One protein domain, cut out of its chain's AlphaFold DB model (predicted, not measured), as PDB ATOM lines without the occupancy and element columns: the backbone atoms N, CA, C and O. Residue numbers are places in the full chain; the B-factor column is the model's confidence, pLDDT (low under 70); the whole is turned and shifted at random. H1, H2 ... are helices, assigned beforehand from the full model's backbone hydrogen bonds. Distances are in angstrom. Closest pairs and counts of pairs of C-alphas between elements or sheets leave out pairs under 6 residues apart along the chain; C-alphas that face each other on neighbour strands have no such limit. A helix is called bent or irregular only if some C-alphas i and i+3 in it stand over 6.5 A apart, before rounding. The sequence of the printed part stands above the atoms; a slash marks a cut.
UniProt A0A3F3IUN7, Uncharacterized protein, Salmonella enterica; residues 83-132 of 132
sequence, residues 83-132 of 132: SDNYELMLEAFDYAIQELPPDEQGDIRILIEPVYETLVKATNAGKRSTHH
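What this domain is: This is residues 83 to 132 of the 132 residues of an uncharacterized protein of Salmonella enterica (UniProt A0A3F3IUN7). A helical hairpin, lopsided and loosely built: the shorter helix H1 runs one way, and after a tight turn the long helix H2 folds back and arches over it as a bow, one arm over each end of H1. H2 runs on past the start of H1, and its last part, with the tail, sticks out as residues 127 to 132. The printed part has 50 residues with two named helices, H1 then H2, and no named strand; the class is all helix. The whole is loose, with a radius of gyration of the C-alphas of 12.9 A, and spans 45 by 16 by 15 A.

Where its parts are: H1 is residues 86 to 98, 18.5 A long from C-alpha 86 at (47.712, 0.338, -44.328) to C-alpha 98 at (34.978, -7.057, -33.187). H2, residues 102 to 129, was assigned as one helix by its hydrogen bonds but is bent: C-alphas 111 and 114 are 7.6 A apart. Its arms are H2a, residues 102 to 111, 15.1 A, and H2b, residues 114 to 129, 23.2 A, ending at C-alpha 129 at (53.444, -0.192, -57.461). H2a is itself irregular, with C-alphas 103 and 106 6.6 A apart.

How they stand to each other: H1 and H2a form a hairpin, opposite ways at a steep tilt of 38 degrees, only just past shallow. H1 touches H2a with residues 97 to 98 alone; the closest C-alphas, of Ile 97 and Gln 105, are 5.8 A apart. H1 touches H2b with residues 86 to 90 alone; the closest C-alphas, of Tyr 86 and Thr 123, are 5.6 A apart. These two run opposite ways at a shallow tilt of 32 degrees, only just short of steep. H2a and H2b stand at a steep tilt of 67 degrees, only just short of about perpendicular. Each O i to N i+4 pair is within hydrogen-bond range in H1 and H2b, but 4 of 6 in H2a.

The domain as a whole: The C-alphas farthest apart, of Asp 103 and His 132, are 45.0 A apart. The printed part has no cut, and the link from H1 to H2 is tight. Residues 126 to 132 have pLDDT under 70; the mean of the printed part is 78.2.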
ATOM      1  N   SER A  83      50.180   4.853 -39.409       83.44
ATOM      2  CA  SER A  83      51.434   4.602 -40.114       83.44
ATOM      3  C   SER A  83      51.180   4.415 -41.608       83.44
ATOM      4  O   SER A  83      50.037   4.404 -42.058       83.44
ATOM      5  N   ASP A  84      52.246   4.230 -42.381       80.62
ATOM      6  CA  ASP A  84      52.137   3.912 -43.809       80.62
ATOM      7  C   ASP A  84      51.849   2.415 -44.057       80.62
ATOM      8  O   ASP A  84      51.720   1.981 -45.202       80.62
ATOM      9  N   ASN A  85      51.736   1.601 -42.996       85.88
ATOM     10  CA  ASN A  85      51.329   0.202 -43.100       85.88
ATOM     11  C   ASN A  85      49.799   0.081 -43.057       85.88
ATOM     12  O   ASN A  85      49.199  -0.247 -42.032       85.88
ATOM     13  N   TYR A  86      49.170   0.343 -44.198       84.81
ATOM     14  CA  TYR A  86      47.712   0.338 -44.328       84.81
ATOM     15  C   TYR A  86      47.067  -1.034 -44.071       84.81
ATOM     16  O   TYR A  86      45.921  -1.079 -43.631       84.81
ATOM     17  N   GLU A  87      47.778  -2.145 -44.296       86.12
ATOM     18  CA  GLU A  87      47.269  -3.489 -43.978       86.12
ATOM     19  C   GLU A  87      47.123  -3.682 -42.469       86.12
ATOM     20  O   GLU A  87      46.059  -4.081 -42.003       86.12
ATOM     21  N   LEU A  88      48.154  -3.304 -41.708       86.12
ATOM     22  CA  LEU A  88      48.109  -3.336 -40.247       86.12
ATOM     23  C   LEU A  88      47.027  -2.399 -39.698       86.12
ATOM     24  O   LEU A  88      46.331  -2.738 -38.746       86.12
ATOM     25  N   MET A  89      46.843  -1.227 -40.314       86.44
ATOM     26  CA  MET A  89      45.789  -0.303 -39.897       86.44
ATOM     27  C   MET A  89      44.378  -0.865 -40.125       86.44
ATOM     28  O   MET A  89      43.491  -0.625 -39.307       86.44
ATOM     29  N   LEU A  90      44.163  -1.605 -41.218       86.50
ATOM     30  CA  LEU A  90      42.894  -2.290 -41.482       86.50
ATOM     31  C   LEU A  90      42.654  -3.417 -40.473       86.50
ATOM     32  O   LEU A  90      41.567  -3.492 -39.906       86.50
ATOM     33  N   GLU A  91      43.674  -4.229 -40.191       88.50
ATOM     34  CA  GLU A  91      43.602  -5.294 -39.184       88.50
ATOM     35  C   GLU A  91      43.256  -4.731 -37.797       88.50
ATOM     36  O   GLU A  91      42.365  -5.240 -37.120       88.50
ATOM     37  N   ALA A  92      43.895  -3.627 -37.406       88.12
ATOM     38  CA  ALA A  92      43.627  -2.966 -36.136       88.12
ATOM     39  C   ALA A  92      42.195  -2.396 -36.063       88.12
ATOM     40  O   ALA A  92      41.574  -2.421 -34.998       88.12
ATOM     41  N   PHE A  93      41.642  -1.913 -37.183       86.81
ATOM     42  CA  PHE A  93      40.235  -1.506 -37.258       86.81
ATOM     43  C   PHE A  93      39.285  -2.691 -37.091       86.81
ATOM     44  O   PHE A  93      38.353  -2.614 -36.292       86.81
ATOM     45  N   ASP A  94      39.516  -3.774 -37.832       87.44
ATOM     46  CA  ASP A  94      38.661  -4.957 -37.779       87.44
ATOM     47  C   ASP A  94      38.678  -5.592 -36.385       87.44
ATOM     48  O   ASP A  94      37.614  -5.931 -35.863       87.44
ATOM     49  N   TYR A  95      39.850  -5.664 -35.747       85.88
ATOM     50  CA  TYR A  95      39.986  -6.097 -34.359       85.88
ATOM     51  C   TYR A  95      39.180  -5.200 -33.407       85.88
ATOM     52  O   TYR A  95      38.343  -5.685 -32.648       85.88
ATOM     53  N   ALA A  96      39.358  -3.878 -33.492       84.38
ATOM     54  CA  ALA A  96      38.677  -2.934 -32.608       84.38
ATOM     55  C   ALA A  96      37.147  -2.967 -32.739       84.38
ATOM     56  O   ALA A  96      36.451  -2.813 -31.739       84.38
ATOM     57  N   ILE A  97      36.609  -3.180 -33.946       85.12
ATOM     58  CA  ILE A  97      35.161  -3.332 -34.153       85.12
ATOM     59  C   ILE A  97      34.658  -4.644 -33.547       85.12
ATOM     60  O   ILE A  97      33.584  -4.657 -32.955       85.12
ATOM     61  N   GLN A  98      35.398  -5.746 -33.699       85.69
ATOM     62  CA  GLN A  98      34.978  -7.057 -33.187       85.69
ATOM     63  C   GLN A  98      34.865  -7.092 -31.657       85.69
ATOM     64  O   GLN A  98      33.996  -7.787 -31.136       85.69
ATOM     65  N   GLU A  99      35.686  -6.309 -30.956       83.56
ATOM     66  CA  GLU A  99      35.640  -6.168 -29.493       83.56
ATOM     67  C   GLU A  99      34.423  -5.362 -28.994       83.56
ATOM     68  O   GLU A  99      34.123  -5.351 -27.797       83.56
ATOM     69  N   LEU A 100      33.692  -4.679 -29.883       82.94
ATOM     70  CA  LEU A 100      32.478  -3.962 -29.502       82.94
ATOM     71  C   LEU A 100      31.292  -4.918 -29.302       82.94
ATOM     72  O   LEU A 100      31.186  -5.937 -29.994       82.94
ATOM     73  N   PRO A 101      30.338  -4.556 -28.421       84.62
ATOM     74  CA  PRO A 101      29.056  -5.244 -28.329       84.62
ATOM     75  C   PRO A 101      28.390  -5.382 -29.710       84.62
ATOM     76  O   PRO A 101      28.446  -4.425 -30.489       84.62
ATOM     77  N   PRO A 102      27.756  -6.526 -30.040       84.62
ATOM     78  CA  PRO A 102      27.213  -6.781 -31.378       84.62
ATOM     79  C   PRO A 102      26.258  -5.703 -31.906       84.62
ATOM     80  O   PRO A 102      26.240  -5.427 -33.102       84.62
ATOM     81  N   ASP A 103      25.487  -5.081 -31.017       83.94
ATOM     82  CA  ASP A 103      24.564  -3.986 -31.314       83.94
ATOM     83  C   ASP A 103      25.274  -2.674 -31.678       83.94
ATOM     84  O   ASP A 103      24.709  -1.860 -32.399       83.94
ATOM     85  N   GLU A 104      26.526  -2.484 -31.254       83.44
ATOM     86  CA  GLU A 104      27.337  -1.306 -31.588       83.44
ATOM     87  C   GLU A 104      28.211  -1.521 -32.841       83.44
ATOM     88  O   GLU A 104      28.638  -0.553 -33.467       83.44
ATOM     89  N   GLN A 105      28.464  -2.769 -33.258       85.12
ATOM     90  CA  GLN A 105      29.348  -3.061 -34.399       85.12
ATOM     91  C   GLN A 105      28.834  -2.476 -35.722       85.12
ATOM     92  O   GLN A 105      29.625  -1.981 -36.527       85.12
ATOM     93  N   GLY A 106      27.520  -2.539 -35.961       80.25
ATOM     94  CA  GLY A 106      26.897  -2.030 -37.187       80.25
ATOM     95  C   GLY A 106      27.013  -0.510 -37.309       80.25
ATOM     96  O   GLY A 106      27.483  -0.007 -38.330       80.25
ATOM     97  N   ASP A 107      26.668   0.203 -36.237       79.25
ATOM     98  CA  ASP A 107      26.726   1.666 -36.177       79.25
ATOM     99  C   ASP A 107      28.152   2.179 -36.397       79.25
ATOM    100  O   ASP A 107      28.376   3.149 -37.127       79.25
ATOM    101  N   ILE A 108      29.140   1.492 -35.816       80.19
ATOM    102  CA  ILE A 108      30.544   1.870 -35.974       80.19
ATOM    103  C   ILE A 108      31.068   1.578 -37.361       80.19
ATOM    104  O   ILE A 108      31.752   2.441 -37.906       80.19
ATOM    105  N   ARG A 109      30.715   0.439 -37.967       79.75
ATOM    106  CA  ARG A 109      31.103   0.163 -39.357       79.75
ATOM    107  C   ARG A 109      30.641   1.271 -40.294       79.75
ATOM    108  O   ARG A 109      31.458   1.739 -41.075       79.75
ATOM    109  N   ILE A 110      29.399   1.738 -40.162       76.88
ATOM    110  CA  ILE A 110      28.865   2.840 -40.978       76.88
ATOM    111  C   ILE A 110      29.650   4.134 -40.731       76.88
ATOM    112  O   ILE A 110      30.029   4.831 -41.669       76.88
ATOM    113  N   LEU A 111      29.927   4.456 -39.465       75.88
ATOM    114  CA  LEU A 111      30.604   5.701 -39.102       75.88
ATOM    115  C   LEU A 111      32.054   5.761 -39.611       75.88
ATOM    116  O   LEU A 111      32.527   6.833 -39.993       75.88
ATOM    117  N   ILE A 112      32.761   4.628 -39.633       77.19
ATOM    118  CA  ILE A 112      34.171   4.568 -40.048       77.19
ATOM    119  C   ILE A 112      34.369   4.166 -41.514       77.19
ATOM    120  O   ILE A 112      35.501   4.228 -42.000       77.19
ATOM    121  N   GLU A 113      33.310   3.761 -42.219       78.81
ATOM    122  CA  GLU A 113      33.355   3.284 -43.609       78.81
ATOM    123  C   GLU A 113      34.170   4.202 -44.543       78.81
ATOM    124  O   GLU A 113      35.037   3.689 -45.255       78.81
ATOM    125  N   PRO A 114      34.049   5.547 -44.488       78.19
ATOM    126  CA  PRO A 114      34.849   6.427 -45.343       78.19
ATOM    127  C   PRO A 114      36.365   6.312 -45.103       78.19
ATOM    128  O   PRO A 114      37.169   6.394 -46.040       78.19
ATOM    129  N   VAL A 115      36.773   6.110 -43.847       77.06
ATOM    130  CA  VAL A 115      38.181   5.918 -43.474       77.06
ATOM    131  C   VAL A 115      38.647   4.538 -43.925       77.06
ATOM    132  O   VAL A 115      39.708   4.420 -44.539       77.06
ATOM    133  N   TYR A 116      37.832   3.509 -43.685       75.88
ATOM    134  CA  TYR A 116      38.117   2.134 -44.088       75.88
ATOM    135  C   TYR A 116      38.319   2.022 -45.607       75.88
ATOM    136  O   TYR A 116      39.337   1.501 -46.061       75.88
ATOM    137  N   GLU A 117      37.422   2.599 -46.412       82.25
ATOM    138  CA  GLU A 117      37.563   2.629 -47.870       82.25
ATOM    139  C   GLU A 117      38.850   3.317 -48.332       82.25
ATOM    140  O   GLU A 117      39.482   2.884 -49.301       82.25
ATOM    141  N   THR A 118      39.230   4.409 -47.667       82.50
ATOM    142  CA  THR A 118      40.452   5.153 -47.985       82.50
ATOM    143  C   THR A 118      41.685   4.279 -47.758       82.50
ATOM    144  O   THR A 118      42.554   4.207 -48.630       82.50
ATOM    145  N   LEU A 119      41.725   3.551 -46.639       78.94
ATOM    146  CA  LEU A 119      42.801   2.611 -46.325       78.94
ATOM    147  C   LEU A 119      42.845   1.441 -47.317       78.94
ATOM    148  O   LEU A 119      43.909   1.133 -47.845       78.94
ATOM    149  N   VAL A 120      41.699   0.842 -47.662       82.44
ATOM    150  CA  VAL A 120      41.622  -0.231 -48.673       82.44
ATOM    151  C   VAL A 120      42.155   0.239 -50.031       82.44
ATOM    152  O   VAL A 120      42.927  -0.470 -50.683       82.44
ATOM    153  N   LYS A 121      41.779   1.447 -50.470       85.38
ATOM    154  CA  LYS A 121      42.281   2.042 -51.721       85.38
ATOM    155  C   LYS A 121      43.800   2.244 -51.667       85.38
ATOM    156  O   LYS A 121      44.478   1.895 -52.635       85.38
ATOM    157  N   ALA A 122      44.334   2.736 -50.549       81.12
ATOM    158  CA  ALA A 122      45.769   2.940 -50.354       81.12
ATOM    159  C   ALA A 122      46.559   1.616 -50.377       81.12
ATOM    160  O   ALA A 122      47.550   1.503 -51.103       81.12
ATOM    161  N   THR A 123      46.068   0.576 -49.694       80.25
ATOM    162  CA  THR A 123      46.641  -0.782 -49.729       80.25
ATOM    163  C   THR A 123      46.705  -1.335 -51.154       80.25
ATOM    164  O   THR A 123      47.734  -1.852 -51.597       80.25
ATOM    165  N   ASN A 124      45.617  -1.196 -51.915       80.69
ATOM    166  CA  ASN A 124      45.543  -1.691 -53.290       80.69
ATOM    167  C   ASN A 124      46.444  -0.905 -54.257       80.69
ATOM    168  O   ASN A 124      46.979  -1.484 -55.205       80.69
ATOM    169  N   ALA A 125      46.641   0.396 -54.026       76.56
ATOM    170  CA  ALA A 125      47.577   1.214 -54.794       76.56
ATOM    171  C   ALA A 125      49.040   0.816 -54.524       76.56
ATOM    172  O   ALA A 125      49.810   0.656 -55.473       76.56
ATOM    173  N   GLY A 126      49.400   0.561 -53.261       62.88
ATOM    174  CA  GLY A 126      50.730   0.069 -52.881       62.88
ATOM    175  C   GLY A 126      51.078  -1.277 -53.528       62.88
ATOM    176  O   GLY A 126      52.184  -1.449 -54.037       62.88
ATOM    177  N   LYS A 127      50.105  -2.195 -53.622       60.69
ATOM    178  CA  LYS A 127      50.264  -3.497 -54.303       60.69
ATOM    179  C   LYS A 127      50.456  -3.394 -55.818       60.69
ATOM    180  O   LYS A 127      51.091  -4.260 -56.406       60.69
ATOM    181  N   ARG A 128      49.923  -2.353 -56.469       57.12
ATOM    182  CA  ARG A 128      50.136  -2.124 -57.912       57.12
ATOM    183  C   ARG A 128      51.510  -1.526 -58.226       57.12
ATOM    184  O   ARG A 128      52.002  -1.722 -59.329       57.12
ATOM    185  N   SER A 129      52.132  -0.828 -57.277       52.97
ATOM    186  CA  SER A 129      53.444  -0.192 -57.461       52.97
ATOM    187  C   SER A 129      54.625  -1.169 -57.424       52.97
ATOM    188  O   SER A 129      55.701  -0.827 -57.903       52.97
ATOM    189  N   THR A 130      54.465  -2.359 -56.843       48.84
ATOM    190  CA  THR A 130      55.538  -3.354 -56.655       48.84
ATOM    191  C   THR A 130      55.624  -4.391 -57.785       48.84
ATOM    192  O   THR A 130      56.284  -5.420 -57.642       48.84
ATOM    193  N   HIS A 131      54.957  -4.143 -58.918       42.22
ATOM    194  CA  HIS A 131      54.916  -5.028 -60.094       42.22
ATOM    195  C   HIS A 131      55.469  -4.387 -61.383       42.22
ATOM    196  O   HIS A 131      55.076  -4.782 -62.482       42.22
ATOM    197  N   HIS A 132      56.395  -3.430 -61.271       34.22
ATOM    198  CA  HIS A 132      57.107  -2.849 -62.417       34.22
ATOM    199  C   HIS A 132      58.615  -3.055 -62.336       34.22
ATOM    200  O   HIS A 132      59.180  -2.842 -61.241       34.22
TER     201      HIS A 132